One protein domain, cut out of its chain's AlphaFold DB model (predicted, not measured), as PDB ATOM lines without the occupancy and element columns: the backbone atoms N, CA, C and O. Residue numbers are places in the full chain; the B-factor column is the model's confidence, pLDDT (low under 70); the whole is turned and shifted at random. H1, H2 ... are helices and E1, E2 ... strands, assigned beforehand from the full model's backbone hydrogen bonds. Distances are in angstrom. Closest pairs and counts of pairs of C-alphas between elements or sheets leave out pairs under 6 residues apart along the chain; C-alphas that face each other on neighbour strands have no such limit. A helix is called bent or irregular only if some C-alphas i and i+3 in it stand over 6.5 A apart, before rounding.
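What this domain is: This is residues 3 to 86 of the 116 residues of the protein "LYZ2 domain-containing protein" of Paenibacillus odorifer (UniProt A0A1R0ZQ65). Three short helices, H2, H3 and H4, lie side by side in a row, running alternately opposite ways, and the longest helix, H1, turns off from H2 at a corner. A two-stranded hairpin, E1 and E2, is set off from this row and joined to H1 by residues 18 to 24, while little H5 lies near H4. The printed part has 84 residues, with two antiparallel strands and then five helices along the chain, in the mixed class. It is only just loose, close to compact, with a radius of gyration of the C-alphas of 14.3 A and spans of 37 by 33 by 27 A.

How they stand to each other: E1, residues 3 to 8, and E2, residues 11 to 17, form an antiparallel hairpin at 141 degrees; N 4 and O 15 are 2.9 A apart and N 13 and O 6 are 2.8 A apart, within hydrogen-bond range. H1, residues 25 to 38, and H2, residues 40 to 46, touch only at the corner, with residues 36 to 37 of H1 alone; their closest C-alphas, of Leu 36 and Tyr 42, are 6.0 A apart. Their lines are only just about perpendicular, at 71 degrees. H3, residues 51 to 60, touches H2 in a helical hairpin, opposite ways at a shallow tilt of 22 degrees; the closest C-alphas, of Ala 45 and Glu 57, are 4.7 A apart. H4, residues 69 to 79, touches H3 in another, opposite ways at a shallow tilt of 15 degrees, with the C-alphas of Ala 55 and Ala 70 closest at 4.9 A. H5, residues 82 to 85, is close to H4 but not clearly touching, the closest C-alphas being those of Ile 77 and Ala 83, 6.5 A. E1 is apart from the five helices. Every O i to N i+4 pair is within hydrogen-bond range in H1, H3 and H4; H2 has 1 of 3, beside 3 of 4 O i to N i+3 pairs, and H5 is too short for an i+4 pair.

Where its parts are: E1 begins at C-alpha 3, (181.538, 225.154, 117.196), and spans 16.3 A; E2 spans 17.9 A. H1 begins at C-alpha 25, (171.018, 210.528, 104.466), and spans 20.1 A, H3 14.2 A and H4 15.4 A. H2 spans 9.8 A and is irregular, with C-alphas 41 and 44 7.5 A apart. H5 spans 5.6 A and ends at C-alpha 85, (164.979, 220.000, 87.735).

The domain as a whole: The two C-alphas farthest apart, of Thr 16 and Ser 84, are 37.3 A apart. The printed part has no cut and no long link. Its mean pLDDT is 95.6, and no printed residue is under 70.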
ATOM      1  N   ARG A   3     181.271 223.717 117.327       96.56
ATOM      2  CA  ARG A   3     181.538 225.154 117.196       96.56
ATOM      3  C   ARG A   3     180.860 225.679 115.938       96.56
ATOM      4  O   ARG A   3     181.093 225.165 114.847       96.56
ATOM      5  N   THR A   4     180.055 226.716 116.098       96.50
ATOM      6  CA  THR A   4     179.307 227.367 115.019       96.50
ATOM      7  C   THR A   4     179.339 228.878 115.201       96.50
ATOM      8  O   THR A   4     180.173 229.403 115.941       96.50
ATOM      9  N   HIS A   5     178.511 229.592 114.454       96.75
ATOM     10  CA  HIS A   5     178.370 231.033 114.539       96.75
ATOM     11  C   HIS A   5     176.960 231.412 114.114       96.75
ATOM     12  O   HIS A   5     176.425 230.792 113.200       96.75
ATOM     13  N   GLU A   6     176.428 232.447 114.741       97.12
ATOM     14  CA  GLU A   6     175.195 233.110 114.332       97.12
ATOM     15  C   GLU A   6     175.537 234.534 113.891       97.12
ATOM     16  O   GLU A   6     176.604 235.059 114.219       97.12
ATOM     17  N   GLU A   7     174.652 235.164 113.139       97.94
ATOM     18  CA  GLU A   7     174.744 236.587 112.822       97.94
ATOM     19  C   GLU A   7     173.751 237.346 113.705       97.94
ATOM     20  O   GLU A   7     172.556 237.059 113.692       97.94
ATOM     21  N   VAL A   8     174.256 238.287 114.502       96.44
ATOM     22  CA  VAL A   8     173.462 239.141 115.394       96.44
ATOM     23  C   VAL A   8     173.807 240.582 115.051       96.44
ATOM     24  O   VAL A   8     174.977 240.954 115.102       96.44
ATOM     25  N   ASP A   9     172.812 241.361 114.628       93.94
ATOM     26  CA  ASP A   9     172.982 242.752 114.180       93.94
ATOM     27  C   ASP A   9     174.076 242.923 113.105       93.94
ATOM     28  O   ASP A   9     174.861 243.870 113.114       93.94
ATOM     29  N   GLY A  10     174.155 241.963 112.174       93.62
ATOM     30  CA  GLY A  10     175.153 241.941 111.099       93.62
ATOM     31  C   GLY A  10     176.547 241.466 111.528       93.62
ATOM     32  O   GLY A  10     177.460 241.404 110.703       93.62
ATOM     33  N   VAL A  11     176.736 241.106 112.801       96.06
ATOM     34  CA  VAL A  11     178.017 240.648 113.344       96.06
ATOM     35  C   VAL A  11     178.013 239.137 113.519       96.06
ATOM     36  O   VAL A  11     177.115 238.557 114.122       96.06
ATOM     37  N   ARG A  12     179.069 238.482 113.032       96.88
ATOM     38  CA  ARG A  12     179.284 237.045 113.218       96.88
ATOM     39  C   ARG A  12     179.719 236.747 114.656       96.88
ATOM     40  O   ARG A  12     180.852 237.034 115.036       96.88
ATOM     41  N   VAL A  13     178.854 236.093 115.421       97.94
ATOM     42  CA  VAL A  13     179.068 235.721 116.823       97.94
ATOM     43  C   VAL A  13     179.346 234.217 116.924       97.94
ATOM     44  O   VAL A  13     178.470 233.415 116.595       97.94
ATOM     45  N   PRO A  14     180.541 233.782 117.369       97.31
ATOM     46  CA  PRO A  14     180.822 232.369 117.609       97.31
ATOM     47  C   PRO A  14     179.902 231.782 118.686       97.31
ATOM     48  O   PRO A  14     179.714 232.382 119.739       97.31
ATOM     49  N   THR A  15     179.390 230.576 118.456       95.94
ATOM     50  CA  THR A  15     178.543 229.854 119.414       95.94
ATOM     51  C   THR A  15     178.883 228.363 119.449       95.94
ATOM     52  O   THR A  15     179.738 227.870 118.703       95.94
ATOM     53  N   THR A  16     178.236 227.627 120.345       97.31
ATOM     54  CA  THR A  16     178.352 226.174 120.465       97.31
ATOM     55  C   THR A  16     176.963 225.558 120.549       97.31
ATOM     56  O   THR A  16     176.197 225.874 121.455       97.31
ATOM     57  N   SER A  17     176.666 224.628 119.639       95.88
ATOM     58  CA  SER A  17     175.327 224.043 119.504       95.88
ATOM     59  C   SER A  17     175.368 222.515 119.469       95.88
ATOM     60  O   SER A  17     176.387 221.888 119.148       95.88
ATOM     61  N   LYS A  18     174.250 221.886 119.843       97.38
ATOM     62  CA  LYS A  18     174.006 220.457 119.608       97.38
ATOM     63  C   LYS A  18     173.277 220.315 118.274       97.38
ATOM     64  O   LYS A  18     172.324 221.042 118.024       97.38
ATOM     65  N   PHE A  19     173.714 219.370 117.451       96.44
ATOM     66  CA  PHE A  19     173.098 219.066 116.161       96.44
ATOM     67  C   PHE A  19     172.448 217.692 116.221       96.44
ATOM     68  O   PHE A  19     172.936 216.804 116.923       96.44
ATOM     69  N   ARG A  20     171.343 217.535 115.492       97.12
ATOM     70  CA  ARG A  20     170.727 216.226 115.280       97.12
ATOM     71  C   ARG A  20     171.689 215.351 114.471       97.12
ATOM     72  O   ARG A  20     172.388 215.847 113.590       97.12
ATOM     73  N   SER A  21     171.726 214.061 114.785       97.00
ATOM     74  CA  SER A  21     172.500 213.050 114.065       97.00
ATOM     75  C   SER A  21     171.559 211.979 113.537       97.00
ATOM     76  O   SER A  21     170.621 211.595 114.235       97.00
ATOM     77  N   TYR A  22     171.842 211.463 112.347       97.31
ATOM     78  CA  TYR A  22     170.987 210.495 111.666       97.31
ATOM     79  C   TYR A  22     171.814 209.296 111.213       97.31
ATOM     80  O   TYR A  22     172.989 209.439 110.879       97.31
ATOM     81  N   SER A  23     171.194 208.119 111.184       97.50
ATOM     82  CA  SER A  23     171.815 206.879 110.704       97.50
ATOM     83  C   SER A  23     171.886 206.790 109.177       97.50
ATOM     84  O   SER A  23     172.615 205.954 108.649       97.50
ATOM     85  N   SER A  24     171.140 207.634 108.457       98.19
ATOM     86  CA  SER A  24     171.128 207.669 106.997       98.19
ATOM     87  C   SER A  24     170.856 209.069 106.454       98.19
ATOM     88  O   SER A  24     170.221 209.906 107.102       98.19
ATOM     89  N   VAL A  25     171.300 209.297 105.216       97.81
ATOM     90  CA  VAL A  25     171.018 210.528 104.466       97.81
ATOM     91  C   VAL A  25     169.509 210.702 104.273       97.81
ATOM     92  O   VAL A  25     168.980 211.768 104.578       97.81
ATOM     93  N   ALA A  26     168.796 209.644 103.877       98.31
ATOM     94  CA  ALA A  26     167.339 209.667 103.740       98.31
ATOM     95  C   ALA A  26     166.627 210.082 105.043       98.31
ATOM     96  O   ALA A  26     165.705 210.892 105.003       98.31
ATOM     97  N   GLY A  27     167.099 209.597 106.200       98.50
ATOM     98  CA  GLY A  27     166.564 209.983 107.508       98.50
ATOM     99  C   GLY A  27     166.733 211.475 107.811       98.50
ATOM    100  O   GLY A  27     165.814 212.096 108.341       98.50
ATOM    101  N   SER A  28     167.868 212.067 107.426       98.00
ATOM    102  CA  SER A  28     168.088 213.511 107.587       98.00
ATOM    103  C   SER A  28     167.155 214.354 106.714       98.00
ATOM    104  O   SER A  28     166.606 215.343 107.195       98.00
ATOM    105  N   PHE A  29     166.917 213.941 105.463       97.88
ATOM    106  CA  PHE A  29     165.988 214.635 104.570       97.88
ATOM    107  C   PHE A  29     164.543 214.521 105.055       97.88
ATOM    108  O   PHE A  29     163.850 215.532 105.088       97.88
ATOM    109  N   ALA A  30     164.110 213.337 105.497       98.31
ATOM    110  CA  ALA A  30     162.765 213.137 106.030       98.31
ATOM    111  C   ALA A  30     162.493 214.024 107.258       98.31
ATOM    112  O   ALA A  30     161.491 214.735 107.292       98.31
ATOM    113  N   ASP A  31     163.408 214.051 108.234       98.56
ATOM    114  CA  ASP A  31     163.268 214.910 109.418       98.56
ATOM    115  C   ASP A  31     163.331 216.407 109.066       98.56
ATOM    116  O   ASP A  31     162.612 217.221 109.649       98.56
ATOM    117  N   HIS A  32     164.155 216.785 108.083       97.88
ATOM    118  CA  HIS A  32     164.222 218.159 107.596       97.88
ATOM    119  C   HIS A  32     162.912 218.604 106.924       97.88
ATOM    120  O   HIS A  32     162.396 219.678 107.244       97.88
ATOM    121  N   SER A  33     162.338 217.771 106.049       97.12
ATOM    122  CA  SER A  33     161.025 218.009 105.442       97.12
ATOM    123  C   SER A  33     159.937 218.129 106.509       97.12
ATOM    124  O   SER A  33     159.173 219.092 106.499       97.12
ATOM    125  N   ASP A  34     159.918 217.216 107.482       98.38
ATOM    126  CA  ASP A  34     158.989 217.245 108.612       98.38
ATOM    127  C   ASP A  34     159.091 218.541 109.422       98.38
ATOM    128  O   ASP A  34     158.071 219.126 109.792       98.38
ATOM    129  N   PHE A  35     160.309 219.013 109.695       98.25
ATOM    130  CA  PHE A  35     160.538 220.272 110.400       98.25
ATOM    131  C   PHE A  35     159.936 221.471 109.658       98.25
ATOM    132  O   PHE A  35     159.307 222.322 110.293       98.25
ATOM    133  N   LEU A  36     160.102 221.536 108.333       98.00
ATOM    134  CA  LEU A  36     159.521 222.606 107.520       98.00
ATOM    135  C   LEU A  36     157.991 222.511 107.488       98.00
ATOM    136  O   LEU A  36     157.320 223.514 107.715       98.00
ATOM    137  N   LEU A  37     157.445 221.312 107.263       98.00
ATOM    138  CA  LEU A  37     156.002 221.069 107.144       98.00
ATOM    139  C   LEU A  37     155.247 221.321 108.456       98.00
ATOM    140  O   LEU A  37     154.155 221.889 108.445       98.00
ATOM    141  N   LYS A  38     155.817 220.912 109.597       98.19
ATOM    142  CA  LYS A  38     155.176 221.030 110.919       98.19
ATOM    143  C   LYS A  38     155.264 222.439 111.503       98.19
ATOM    144  O   LYS A  38     154.433 222.806 112.333       98.19
ATOM    145  N   ASN A  39     156.262 223.233 111.114       98.12
ATOM    146  CA  ASN A  39     156.459 224.568 111.668       98.12
ATOM    147  C   ASN A  39     155.756 225.632 110.816       98.12
ATOM    148  O   ASN A  39     156.197 225.984 109.722       98.12
ATOM    149  N   SER A  40     154.677 226.199 111.364       98.00
ATOM    150  CA  SER A  40     153.804 227.146 110.665       98.00
ATOM    151  C   SER A  40     154.522 228.388 110.122       98.00
ATOM    152  O   SER A  40     154.037 228.983 109.156       98.00
ATOM    153  N   ARG A  41     155.694 228.751 110.668       98.31
ATOM    154  CA  ARG A  41     156.498 229.884 110.181       98.31
ATOM    155  C   ARG A  41     156.945 229.734 108.725       98.31
ATOM    156  O   ARG A  41     157.167 230.738 108.058       98.31
ATOM    157  N   TYR A  42     157.034 228.504 108.213       98.56
ATOM    158  CA  TYR A  42     157.471 228.229 106.842       98.56
ATOM    159  C   TYR A  42     156.332 228.059 105.837       98.56
ATOM    160  O   TYR A  42     156.601 227.815 104.664       98.56
ATOM    161  N   ARG A  43     155.064 228.214 106.242       98.06
ATOM    162  CA  ARG A  43     153.910 227.993 105.348       98.06
ATOM    163  C   ARG A  43     153.969 228.818 104.064       98.06
ATOM    164  O   ARG A  43     153.658 228.294 103.004       98.06
ATOM    165  N   PHE A  44     154.391 230.079 104.157       97.12
ATOM    166  CA  PHE A  44     154.546 230.940 102.981       97.12
ATOM    167  C   PHE A  44     155.693 230.504 102.076       97.12
ATOM    168  O   PHE A  44     155.582 230.658 100.871       97.12
ATOM    169  N   ALA A  45     156.776 229.960 102.639       97.19
ATOM    170  CA  ALA A  45     157.850 229.392 101.835       97.19
ATOM    171  C   ALA A  45     157.344 228.160 101.088       97.19
ATOM    172  O   ALA A  45     157.442 228.098  99.873       97.19
ATOM    173  N   LEU A  46     156.701 227.234 101.797       96.44
ATOM    174  CA  LEU A  46     156.167 225.996 101.227       96.44
ATOM    175  C   LEU A  46     155.074 226.209 100.170       96.44
ATOM    176  O   LEU A  46     154.803 225.296  99.401       96.44
ATOM    177  N   SER A  47     154.453 227.391 100.107       95.12
ATOM    178  CA  SER A  47     153.494 227.730  99.052       95.12
ATOM    179  C   SER A  47     154.149 228.270  97.775       95.12
ATOM    180  O   SER A  47     153.431 228.698  96.875       95.12
ATOM    181  N   LYS A  48     155.484 228.363  97.709       91.94
ATOM    182  CA  LYS A  48     156.205 228.886  96.544       91.94
ATOM    183  C   LYS A  48     156.653 227.758  95.634       91.94
ATOM    184  O   LYS A  48     157.446 226.918  96.038       91.94
ATOM    185  N   GLU A  49     156.206 227.814  94.385       86.19
ATOM    186  CA  GLU A  49     156.722 226.957  93.312       86.19
ATOM    187  C   GLU A  49     158.033 227.501  92.733       86.19
ATOM    188  O   GLU A  49     158.883 226.736  92.297       86.19
ATOM    189  N   ASN A  50     158.229 228.825  92.752       87.56
ATOM    190  CA  ASN A  50     159.465 229.443  92.286       87.56
ATOM    191  C   ASN A  50     160.573 229.298  93.358       87.56
ATOM    192  O   ASN A  50     160.431 229.858  94.454       87.56
ATOM    193  N   PRO A  51     161.712 228.638  93.063       90.25
ATOM    194  CA  PRO A  51     162.773 228.401  94.045       90.25
ATOM    195  C   PRO A  51     163.463 229.694  94.525       90.25
ATOM    196  O   PRO A  51     163.978 229.758  95.646       90.25
ATOM    197  N   TYR A  52     163.444 230.764  93.722       92.06
ATOM    198  CA  TYR A  52     163.958 232.077  94.123       92.06
ATOM    199  C   TYR A  52     163.027 232.787  95.108       92.06
ATOM    200  O   TYR A  52     163.509 233.512  95.986       92.06
ATOM    201  N   GLU A  53     161.714 232.596  94.976       93.56
ATOM    202  CA  GLU A  53     160.744 233.065  95.967       93.56
ATOM    203  C   GLU A  53     160.857 232.243  97.246       93.56
ATOM    204  O   GLU A  53     161.003 232.831  98.315       93.56
ATOM    205  N   PHE A  54     160.912 230.912  97.136       95.25
ATOM    206  CA  PHE A  54     161.125 230.005  98.268       95.25
ATOM    207  C   PHE A  54     162.325 230.429  99.130       95.25
ATOM    208  O   PHE A  54     162.207 230.547 100.350       95.25
ATOM    209  N   ALA A  55     163.462 230.751  98.500       97.12
ATOM    210  CA  ALA A  55     164.653 231.233  99.199       97.12
ATOM    211  C   ALA A  55     164.418 232.541  99.983       97.12
ATOM    212  O   ALA A  55     164.935 232.687 101.093       97.12
ATOM    213  N   ASN A  56     163.632 233.481  99.440       98.00
ATOM    214  CA  ASN A  56     163.282 234.722 100.149       98.00
ATOM    215  C   ASN A  56     162.387 234.438 101.346       98.00
ATOM    216  O   ASN A  56     162.616 234.979 102.430       98.00
ATOM    217  N   GLU A  57     161.402 233.561 101.163       98.31
ATOM    218  CA  GLU A  57     160.441 233.251 102.214       98.31
ATOM    219  C   GLU A  57     161.105 232.478 103.354       98.31
ATOM    220  O   GLU A  57     160.786 232.727 104.515       98.31
ATOM    221  N   LEU A  58     162.070 231.599 103.049       98.31
ATOM    222  CA  LEU A  58     162.898 230.936 104.059       98.31
ATOM    223  C   LEU A  58     163.680 231.942 104.907       98.31
ATOM    224  O   LEU A  58     163.693 231.823 106.135       98.31
ATOM    225  N   GLN A  59     164.318 232.933 104.276       98.56
ATOM    226  CA  GLN A  59     165.032 233.973 105.017       98.56
ATOM    227  C   GLN A  59     164.064 234.815 105.853       98.56
ATOM    228  O   GLN A  59     164.316 235.014 107.039       98.56
ATOM    229  N   ARG A  60     162.928 235.253 105.287       98.25
ATOM    230  CA  ARG A  60     161.916 236.003 106.050       98.25
ATOM    231  C   ARG A  60     161.388 235.199 107.243       98.25
ATOM    232  O   ARG A  60     161.128 235.773 108.295       98.25
ATOM    233  N   ALA A  61     161.247 233.884 107.098       98.31
ATOM    234  CA  ALA A  61     160.809 232.987 108.164       98.31
ATOM    235  C   ALA A  61     161.889 232.708 109.235       98.31
ATOM    236  O   ALA A  61     161.613 231.994 110.203       98.31
ATOM    237  N   GLY A  62     163.106 233.241 109.073       97.88
ATOM    238  CA  GLY A  62     164.205 233.063 110.021       97.88
ATOM    239  C   GLY A  62     164.808 231.660 109.983       97.88
ATOM    240  O   GLY A  62     165.086 231.079 111.034       97.88
ATOM    241  N   TYR A  63     164.959 231.076 108.788       98.31
ATOM    242  CA  TYR A  63     165.619 229.776 108.630       98.31
ATOM    243  C   TYR A  63     167.103 229.820 109.038       98.31
ATOM    244  O   TYR A  63     167.586 228.907 109.703       98.31
ATOM    245  N   ALA A  64     167.804 230.892 108.666       97.94
ATOM    246  CA  ALA A  64     169.191 231.160 109.031       97.94
ATOM    247  C   ALA A  64     169.320 232.595 109.549       97.94
ATOM    248  O   ALA A  64     168.544 233.465 109.152       97.94
ATOM    249  N   THR A  65     170.307 232.848 110.405       97.88
ATOM    250  CA  THR A  65     170.580 234.198 110.927       97.88
ATOM    251  C   THR A  65     171.332 235.083 109.936       97.88
ATOM    252  O   THR A  65     171.290 236.299 110.047       97.88
ATOM    253  N   ASP A  66     172.035 234.476 108.978       97.75
ATOM    254  CA  ASP A  66     172.815 235.157 107.941       97.75
ATOM    255  C   ASP A  66     171.927 236.074 107.089       97.75
ATOM    256  O   ASP A  66     171.035 235.605 106.374       97.75
ATOM    257  N   SER A  67     172.192 237.384 107.122       97.06
ATOM    258  CA  SER A  67     171.389 238.378 106.394       97.06
ATOM    259  C   SER A  67     171.445 238.216 104.871       97.06
ATOM    260  O   SER A  67     170.588 238.748 104.160       97.06
ATOM    261  N   GLN A  68     172.421 237.467 104.349       97.62
ATOM    262  CA  GLN A  68     172.587 237.169 102.926       97.62
ATOM    263  C   GLN A  68     172.181 235.734 102.558       97.62
ATOM    264  O   GLN A  68     172.487 235.282 101.449       97.62
ATOM    265  N   TYR A  69     171.500 235.007 103.449       98.12
ATOM    266  CA  TYR A  69     171.154 233.599 103.248       98.12
ATOM    267  C   TYR A  69     170.422 233.333 101.924       98.12
ATOM    268  O   TYR A  69     170.875 232.514 101.121       98.12
ATOM    269  N   ALA A  70     169.337 234.061 101.644       97.94
ATOM    270  CA  ALA A  70     168.567 233.911 100.415       97.94
ATOM    271  C   ALA A  70     169.442 234.180  99.187       97.94
ATOM    272  O   ALA A  70     169.425 233.408  98.233       97.94
ATOM    273  N   ASN A  71     170.267 235.230  99.212       97.44
ATOM    274  CA  ASN A  71     171.155 235.566  98.097       97.44
ATOM    275  C   ASN A  71     172.175 234.453  97.817       97.44
ATOM    276  O   ASN A  71     172.400 234.099  96.655       97.44
ATOM    277  N   LYS A  72     172.747 233.859  98.870       98.00
ATOM    278  CA  LYS A  72     173.665 232.716  98.768       98.00
ATOM    279  C   LYS A  72     172.956 231.483  98.206       98.00
ATOM    280  O   LYS A  72     173.463 230.879  97.261       98.00
ATOM    281  N   LEU A  73     171.763 231.163  98.706       97.44
ATOM    282  CA  LEU A  73     170.963 230.035  98.222       97.44
ATOM    283  C   LEU A  73     170.585 230.197  96.740       97.44
ATOM    284  O   LEU A  73     170.835 229.302  95.938       97.44
ATOM    285  N   LYS A  74     170.093 231.376  96.340       95.19
ATOM    286  CA  LYS A  74     169.808 231.701  94.931       95.19
ATOM    287  C   LYS A  74     171.052 231.596  94.047       95.19
ATOM    288  O   LYS A  74     170.957 231.159  92.905       95.19
ATOM    289  N   SER A  75     172.222 232.000  94.551       95.25
ATOM    290  CA  SER A  75     173.493 231.866  93.823       95.25
ATOM    291  C   SER A  75     173.817 230.401  93.526       95.25
ATOM    292  O   SER A  75     174.203 230.086  92.403       95.25
ATOM    293  N   ILE A  76     173.606 229.500  94.492       95.75
ATOM    294  CA  ILE A  76     173.790 228.053  94.306       95.75
ATOM    295  C   ILE A  76     172.798 227.515  93.271       95.75
ATOM    296  O   ILE A  76     173.229 226.855  92.327       95.75
ATOM    297  N   ILE A  77     171.510 227.855  93.402       91.06
ATOM    298  CA  ILE A  77     170.454 227.437  92.464       91.06
ATOM    299  C   ILE A  77     170.831 227.798  91.021       91.06
ATOM    300  O   ILE A  77     170.793 226.928  90.154       91.06
ATOM    301  N   ARG A  78     171.277 229.040  90.769       88.88
ATOM    302  CA  ARG A  78     171.709 229.477  89.428       88.88
ATOM    303  C   ARG A  78     172.970 228.765  88.957       88.88
ATOM    304  O   ARG A  78     172.991 228.228  87.857       88.88
ATOM    305  N   LYS A  79     174.025 228.758  89.778       90.38
ATOM    306  CA  LYS A  79     175.339 228.204  89.399       90.38
ATOM    307  C   LYS A  79     175.275 226.722  89.051       90.38
ATOM    308  O   LYS A  79     176.080 226.262  88.256       90.38
ATOM    309  N   GLN A  80     174.364 225.992  89.687       91.00
ATOM    310  CA  GLN A  80     174.175 224.559  89.477       91.00
ATOM    311  C   GLN A  80     172.979 224.252  88.563       91.00
ATOM    312  O   GLN A  80     172.636 223.088  88.398       91.00
ATOM    313  N   ASN A  81     172.338 225.279  87.989       85.62
ATOM    314  CA  ASN A  81     171.144 225.163  87.153       85.62
ATOM    315  C   ASN A  81     170.034 224.290  87.780       85.62
ATOM    316  O   ASN A  81     169.375 223.518  87.096       85.62
ATOM    317  N   LEU A  82     169.824 224.384  89.097       88.50
ATOM    318  CA  LEU A  82     168.910 223.472  89.805       88.50
ATOM    319  C   LEU A  82     167.443 223.711  89.449       88.50
ATOM    320  O   LEU A  82     166.649 222.782  89.524       88.50
ATOM    321  N   ALA A  83     167.095 224.929  89.024       84.88
ATOM    322  CA  ALA A  83     165.738 225.263  88.593       84.88
ATOM    323  C   ALA A  83     165.285 224.443  87.370       84.88
ATOM    324  O   ALA A  83     164.089 224.296  87.153       84.88
ATOM    325  N   SER A  84     166.209 223.866  86.588       82.25
ATOM    326  CA  SER A  84     165.846 222.993  85.465       82.25
ATOM    327  C   SER A  84     165.363 221.605  85.895       82.25
ATOM    328  O   SER A  84     164.955 220.820  85.045       82.25
ATOM    329  N   LEU A  85     165.478 221.261  87.183       85.50
ATOM    330  CA  LEU A  85     164.979 220.000  87.735       85.50
ATOM    331  C   LEU A  85     163.503 220.094  88.156       85.50
ATOM    332  O   LEU A  85     162.894 219.065  88.453       85.50
ATOM    333  N   ASP A  86     162.930 221.300  88.174       84.12
ATOM    334  CA  ASP A  86     161.536 221.520  88.550       84.12
ATOM    335  C   ASP A  86     160.587 221.062  87.427       84.12
ATOM    336  O   ASP A  86     160.829 221.263  86.234       84.12
TER     337      ASP A  86